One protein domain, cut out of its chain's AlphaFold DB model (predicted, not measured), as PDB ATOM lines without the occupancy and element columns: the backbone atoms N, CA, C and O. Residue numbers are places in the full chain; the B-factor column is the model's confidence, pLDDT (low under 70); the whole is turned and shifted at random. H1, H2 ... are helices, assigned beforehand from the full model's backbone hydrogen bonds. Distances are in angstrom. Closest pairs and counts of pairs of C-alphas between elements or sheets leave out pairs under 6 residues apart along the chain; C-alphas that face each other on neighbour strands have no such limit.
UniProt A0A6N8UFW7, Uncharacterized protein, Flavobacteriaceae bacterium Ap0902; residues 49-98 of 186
ATOM      1  N   LYS A  49     198.358 181.371 193.975       88.19
ATOM      2  CA  LYS A  49     199.698 181.447 193.389       88.19
ATOM      3  C   LYS A  49     200.437 182.700 193.859       88.19
ATOM      4  O   LYS A  49     201.531 182.575 194.406       88.19
ATOM      5  N   ASP A  50     199.830 183.881 193.721       88.56
ATOM      6  CA  ASP A  50     200.464 185.141 194.125       88.56
ATOM      7  C   ASP A  50     200.727 185.163 195.637       88.56
ATOM      8  O   ASP A  50     201.791 185.596 196.080       88.56
ATOM      9  N   LYS A  51     199.805 184.636 196.455       90.75
ATOM     10  CA  LYS A  51     200.009 184.501 197.909       90.75
ATOM     11  C   LYS A  51     201.171 183.567 198.243       90.75
ATOM     12  O   LYS A  51     201.943 183.860 199.156       90.75
ATOM     13  N   SER A  52     201.299 182.445 197.534       90.38
ATOM     14  CA  SER A  52     202.404 181.497 197.709       90.38
ATOM     15  C   SER A  52     203.747 182.133 197.350       90.38
ATOM     16  O   SER A  52     204.699 182.079 198.132       90.38
ATOM     17  N   GLU A  53     203.817 182.826 196.215       89.94
ATOM     18  CA  GLU A  53     205.008 183.573 195.803       89.94
ATOM     19  C   GLU A  53     205.341 184.703 196.785       89.94
ATOM     20  O   GLU A  53     206.495 184.873 197.181       89.94
ATOM     21  N   TRP A  54     204.331 185.423 197.270       92.94
ATOM     22  CA  TRP A  54     204.511 186.467 198.269       92.94
ATOM     23  C   TRP A  54     205.065 185.931 199.595       92.94
ATOM     24  O   TRP A  54     205.938 186.558 200.196       92.94
ATOM     25  N   LYS A  55     204.642 184.737 200.038       90.81
ATOM     26  CA  LYS A  55     205.241 184.068 201.208       90.81
ATOM     27  C   LYS A  55     206.738 183.816 201.008       90.81
ATOM     28  O   LYS A  55     207.517 184.046 201.934       90.81
ATOM     29  N   LYS A  56     207.161 183.401 199.806       90.06
ATOM     30  CA  LYS A  56     208.589 183.237 199.478       90.06
ATOM     31  C   LYS A  56     209.332 184.571 199.565       90.06
ATOM     32  O   LYS A  56     210.376 184.643 200.212       90.06
ATOM     33  N   ILE A  57     208.755 185.638 199.005       90.44
ATOM     34  CA  ILE A  57     209.311 186.999 199.080       90.44
ATOM     35  C   ILE A  57     209.467 187.450 200.537       90.44
ATOM     36  O   ILE A  57     210.545 187.901 200.921       90.44
ATOM     37  N   ILE A  58     208.447 187.274 201.384       90.88
ATOM     38  CA  ILE A  58     208.539 187.600 202.816       90.88
ATOM     39  C   ILE A  58     209.706 186.855 203.472       90.88
ATOM     40  O   ILE A  58     210.474 187.460 204.223       90.88
ATOM     41  N   ASN A  59     209.855 185.558 203.197       88.25
ATOM     42  CA  ASN A  59     210.933 184.758 203.774       88.25
ATOM     43  C   ASN A  59     212.313 185.283 203.372       88.25
ATOM     44  O   ASN A  59     213.213 185.306 204.207       88.25
ATOM     45  N   ILE A  60     212.465 185.763 202.136       85.56
ATOM     46  CA  ILE A  60     213.688 186.426 201.670       85.56
ATOM     47  C   ILE A  60     213.912 187.740 202.422       85.56
ATOM     48  O   ILE A  60     214.990 187.950 202.973       85.56
ATOM     49  N   LEU A  61     212.897 188.600 202.535       86.94
ATOM     50  CA  LEU A  61     213.010 189.884 203.244       86.94
ATOM     51  C   LEU A  61     213.330 189.717 204.741       86.94
ATOM     52  O   LEU A  61     213.958 190.587 205.351       86.94
ATOM     53  N   LYS A  62     212.927 188.595 205.347       86.50
ATOM     54  CA  LYS A  62     213.246 188.237 206.738       86.50
ATOM     55  C   LYS A  62     214.687 187.786 206.957       86.50
ATOM     56  O   LYS A  62     215.139 187.849 208.092       86.50
ATOM     57  N   THR A  63     215.420 187.400 205.913       79.69
ATOM     58  CA  THR A  63     216.832 186.991 206.054       79.69
ATOM     59  C   THR A  63     217.760 188.133 206.469       79.69
ATOM     60  O   THR A  63     218.858 187.877 206.945       79.69
ATOM     61  N   GLY A  64     217.351 189.389 206.258       76.88
ATOM     62  CA  GLY A  64     218.218 190.553 206.459       76.88
ATOM     63  C   GLY A  64     219.224 190.789 205.328       76.88
ATOM     64  O   GLY A  64     219.918 191.799 205.353       76.88
ATOM     65  N   LEU A  65     219.262 189.919 204.310       76.25
ATOM     66  CA  LEU A  65     220.151 190.064 203.154       76.25
ATOM     67  C   LEU A  65     219.767 191.235 202.248       76.25
ATOM     68  O   LEU A  65     220.624 191.793 201.576       76.25
ATOM     69  N   ILE A  66     218.490 191.619 202.236       82.62
ATOM     70  CA  ILE A  66     217.994 192.734 201.432       82.62
ATOM     71  C   ILE A  66     218.005 194.021 202.255       82.62
ATOM     72  O   ILE A  66     217.371 194.117 203.311       82.62
ATOM     73  N   ASN A  67     218.670 195.045 201.729       83.38
ATOM     74  CA  ASN A  67     218.659 196.380 202.300       83.38
ATOM     75  C   ASN A  67     217.292 197.022 202.074       83.38
ATOM     76  O   ASN A  67     216.964 197.452 200.969       83.38
ATOM     77  N   LYS A  68     216.494 197.132 203.135       85.25
ATOM     78  CA  LYS A  68     215.126 197.657 203.041       85.25
ATOM     79  C   LYS A  68     215.077 199.126 202.620       85.25
ATOM     80  O   LYS A  68     214.131 199.510 201.940       85.25
ATOM     81  N   ALA A  69     216.076 199.930 202.986       85.44
ATOM     82  CA  ALA A  69     216.142 201.332 202.577       85.44
ATOM     83  C   ALA A  69     216.398 201.445 201.066       85.44
ATOM     84  O   ALA A  69     215.731 202.205 200.368       85.44
ATOM     85  N   GLN A  70     217.308 200.624 200.539       85.50
ATOM     86  CA  GLN A  70     217.585 200.594 199.103       85.50
ATOM     87  C   GLN A  70     216.420 199.977 198.314       85.50
ATOM     88  O   GLN A  70     216.030 200.512 197.278       85.50
ATOM     89  N   LEU A  71     215.809 198.906 198.834       88.06
ATOM     90  CA  LEU A  71     214.586 198.318 198.284       88.06
ATOM     91  C   LEU A  71     213.468 199.363 198.198       88.06
ATOM     92  O   LEU A  71     212.818 199.480 197.163       88.06
ATOM     93  N   SER A  72     213.275 200.146 199.262       90.69
ATOM     94  CA  SER A  72     212.308 201.245 199.307       90.69
ATOM     95  C   SER A  72     212.577 202.280 198.217       90.69
ATOM     96  O   SER A  72     211.661 202.641 197.484       90.69
ATOM     97  N   LYS A  73     213.838 202.692 198.048       88.75
ATOM     98  CA  LYS A  73     214.242 203.660 197.024       88.75
ATOM     99  C   LYS A  73     213.975 203.160 195.601       88.75
ATOM    100  O   LYS A  73     213.453 203.911 194.791       88.75
ATOM    101  N   LEU A  74     214.320 201.910 195.304       87.19
ATOM    102  CA  LEU A  74     214.236 201.356 193.946       87.19
ATOM    103  C   LEU A  74     212.829 200.923 193.544       87.19
ATOM    104  O   LEU A  74     212.493 200.924 192.366       87.19
ATOM    105  N   THR A  75     212.002 200.542 194.516       88.88
ATOM    106  CA  THR A  75     210.601 200.183 194.259       88.88
ATOM    107  C   THR A  75     209.649 201.363 194.437       88.88
ATOM    108  O   THR A  75     208.483 201.268 194.053       88.88
ATOM    109  N   GLU A  76     210.124 202.470 195.015       91.69
ATOM    110  CA  GLU A  76     209.317 203.624 195.438       91.69
ATOM    111  C   GLU A  76     208.233 203.246 196.466       91.69
ATOM    112  O   GLU A  76     207.245 203.954 196.660       91.69
ATOM    113  N   ILE A  77     208.398 202.109 197.146       91.81
ATOM    114  CA  ILE A  77     207.503 201.653 198.209       91.81
ATOM    115  C   ILE A  77     208.063 202.174 199.525       91.81
ATOM    116  O   ILE A  77     209.231 201.947 199.833       91.81
ATOM    117  N   LYS A  78     207.242 202.841 200.342       93.75
ATOM    118  CA  LYS A  78     207.678 203.349 201.653       93.75
ATOM    119  C   LYS A  78     208.281 202.231 202.510       93.75
ATOM    120  O   LYS A  78     207.713 201.143 202.611       93.75
ATOM    121  N   GLN A  79     209.393 202.512 203.182       92.38
ATOM    122  CA  GLN A  79     210.076 201.522 204.017       92.38
ATOM    123  C   GLN A  79     209.158 200.942 205.109       92.38
ATOM    124  O   GLN A  79     209.128 199.726 205.295       92.38
ATOM    125  N   ASP A  80     208.335 201.771 205.754       93.50
ATOM    126  CA  ASP A  80     207.361 201.314 206.757       93.50
ATOM    127  C   ASP A  80     206.338 200.337 206.174       93.50
ATOM    128  O   ASP A  80     205.951 199.364 206.821       93.50
ATOM    129  N   ARG A  81     205.935 200.552 204.914       93.75
ATOM    130  CA  ARG A  81     205.022 199.661 204.190       93.75
ATOM    131  C   ARG A  81     205.678 198.309 203.922       93.75
ATOM    132  O   ARG A  81     205.038 197.281 204.137       93.75
ATOM    133  N   ILE A  82     206.954 198.297 203.533       92.69
ATOM    134  CA  ILE A  82     207.740 197.065 203.366       92.69
ATOM    135  C   ILE A  82     207.839 196.310 204.699       92.69
ATOM    136  O   ILE A  82     207.591 195.106 204.735       92.69
ATOM    137  N   ILE A  83     208.150 197.002 205.799       92.19
ATOM    138  CA  ILE A  83     208.266 196.394 207.137       92.19
ATOM    139  C   ILE A  83     206.918 195.828 207.601       92.19
ATOM    140  O   ILE A  83     206.850 194.697 208.086       92.19
ATOM    141  N   TYR A  84     205.834 196.582 207.418       93.81
ATOM    142  CA  TYR A  84     204.474 196.155 207.739       93.81
ATOM    143  C   TYR A  84     204.112 194.848 207.016       93.81
ATOM    144  O   TYR A  84     203.702 193.873 207.650       93.81
ATOM    145  N   LEU A  85     204.351 194.805 205.703       92.81
ATOM    146  CA  LEU A  85     204.090 193.644 204.860       92.81
ATOM    147  C   LEU A  85     204.989 192.441 205.200       92.81
ATOM    148  O   LEU A  85     204.511 191.309 205.271       92.81
ATOM    149  N   GLN A  86     206.277 192.672 205.472       91.50
ATOM    150  CA  GLN A  86     207.229 191.642 205.904       91.50
ATOM    151  C   GLN A  86     206.784 190.948 207.197       91.50
ATOM    152  O   GLN A  86     206.967 189.739 207.358       91.50
ATOM    153  N   ASN A  87     206.181 191.698 208.118       90.06
ATOM    154  CA  ASN A  87     205.658 191.170 209.376       90.06
ATOM    155  C   ASN A  87     204.337 190.398 209.200       90.06
ATOM    156  O   ASN A  87     203.714 190.025 210.190       90.06
ATOM    157  N   GLY A  88     203.906 190.150 207.958       85.88
ATOM    158  CA  GLY A  88     202.676 189.424 207.643       85.88
ATOM    159  C   GLY A  88     201.411 190.245 207.877       85.88
ATOM    160  O   GLY A  88     200.310 189.697 207.860       85.88
ATOM    161  N   ARG A  89     201.539 191.558 208.100       86.44
ATOM    162  CA  ARG A  89     200.381 192.424 208.286       86.44
ATOM    163  C   ARG A  89     199.836 192.779 206.901       86.44
ATOM    164  O   ARG A  89     200.327 193.669 206.218       86.44
ATOM    165  N   GLY A  90     198.816 192.045 206.466       87.12
ATOM    166  CA  GLY A  90     198.128 192.265 205.192       87.12
ATOM    167  C   GLY A  90     198.888 191.802 203.942       87.12
ATOM    168  O   GLY A  90     199.990 191.265 204.006       87.12
ATOM    169  N   LEU A  91     198.248 192.009 202.789       90.56
ATOM    170  CA  LEU A  91     198.778 191.649 201.473       90.56
ATOM    171  C   LEU A  91     199.262 192.894 200.715       90.56
ATOM    172  O   LEU A  91     198.716 193.994 200.923       90.56
ATOM    173  N   PRO A  92     200.280 192.740 199.852       92.69
ATOM    174  CA  PRO A  92     200.729 193.808 198.981       92.69
ATOM    175  C   PRO A  92     199.669 194.103 197.922       92.69
ATOM    176  O   PRO A  92     198.847 193.256 197.550       92.69
ATOM    177  N   TYR A  93     199.723 195.320 197.408       93.00
ATOM    178  CA  TYR A  93     199.106 195.645 196.138       93.00
ATOM    179  C   TYR A  93     199.835 194.928 195.001       93.00
ATOM    180  O   TYR A  93     201.020 194.618 195.103       93.00
ATOM    181  N   ARG A  94     199.129 194.650 193.905       85.69
ATOM    182  CA  ARG A  94     199.675 193.917 192.761       85.69
ATOM    183  C   ARG A  94     200.897 194.621 192.176       85.69
ATOM    184  O   ARG A  94     201.875 193.960 191.855       85.69
ATOM    185  N   GLU A  95     200.886 195.949 192.122       87.38
ATOM    186  CA  GLU A  95     202.048 196.738 191.700       87.38
ATOM    187  C   GLU A  95     203.231 196.609 192.668       87.38
ATOM    188  O   GLU A  95     204.353 196.376 192.224       87.38
ATOM    189  N   GLU A  96     202.989 196.693 193.986       92.25
ATOM    190  CA  GLU A  96     204.023 196.484 195.013       92.25
ATOM    191  C   GLU A  96     204.664 195.096 194.853       92.25
ATOM    192  O   GLU A  96     205.887 194.958 194.833       92.25
ATOM    193  N   PHE A  97     203.824 194.070 194.688       92.00
ATOM    194  CA  PHE A  97     204.237 192.688 194.468       92.00
ATOM    195  C   PHE A  97     205.118 192.543 193.222       92.00
ATOM    196  O   PHE A  97     206.214 191.992 193.316       92.00
ATOM    197  N   LEU A  98     204.677 193.068 192.075       88.56
ATOM    198  CA  LEU A  98     205.414 192.961 190.814       88.56
ATOM    199  C   LEU A  98     206.747 193.712 190.856       88.56
ATOM    200  O   LEU A  98     207.753 193.170 190.402       88.56
TER     201      LEU A  98
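Overview. This is residues 49 to 98 of the 186 residues of an uncharacterized protein of Flavobacteriaceae bacterium Ap0902 (UniProt A0A6N8UFW7). One longer helix, H1, makes one side of a small all-helix domain, and three short helices, H2, H3 and H4, are gathered on one side of it. After a turn beyond the end of H1 comes H2; from H2 the chain folds back through H3, which bridges from H2 to H1 and meets them at its two ends, while the short H4 closes the printed part near H1 and H2. The printed part has 50 residues, with four named helices in the order H1, H2, H3, H4 and no named strand. It is compact, with a radius of gyration of the C-alphas of 10.0 A, and rounded, with spans of 27 by 22 by 17 A.

Arrangement. Start at residues 49 to 62, which are H1, and go on to residues 68 to 75, which are H2; the two are only just apart, their closest C-alphas at 8.1 A. Next look at H3, residues 79 to 86. H2 and H3 touch and stand about perpendicular, at 80 degrees; their closest C-alphas are those of Ser 72 and Gln 79, 5.2 A apart. H3 also touches H1, which meets it with residues 58 to 62 alone; their closest C-alphas, of Ile 58 and Gln 86, are 5.3 A apart. H1 and H3 run opposite ways at a steep tilt of 63 degrees. H4, residues 94 to 98, is close to but not clearly touching H1, the closest C-alphas being those of Trp 54 and Phe 97, 7.3 A apart. H4 is also close to but not clearly touching H2, with the C-alphas of Thr 75 and Glu 96 the closest at 7.6 A. H3 and H4 are apart. In H1, H2, H3 and H4, every backbone O i to N i+4 pair is within hydrogen-bond range.

Along the chain. Find C-alpha 49 at (199.698, 181.447, 193.389); from there H1 runs 20.2 A to C-alpha 62 at (213.246, 188.237, 206.738). H2 runs 10.2 A from C-alpha 68 to C-alpha 75, and H3 runs 10.5 A from C-alpha 79 to C-alpha 86. H4 runs 6.1 A from C-alpha 94 to C-alpha 98 at (205.414, 192.961, 190.814).

Size, cuts and confidence. The two C-alphas farthest apart, those of Lys 49 and Ala 69, are 27.4 A from each other. The printed part has no cut. The links H1 to H2 and H2 to H3 are tight, and the link H3 to H4, with 7 residues, is short. The mean pLDDT of the printed part is 88.8, and no printed residue is under 70.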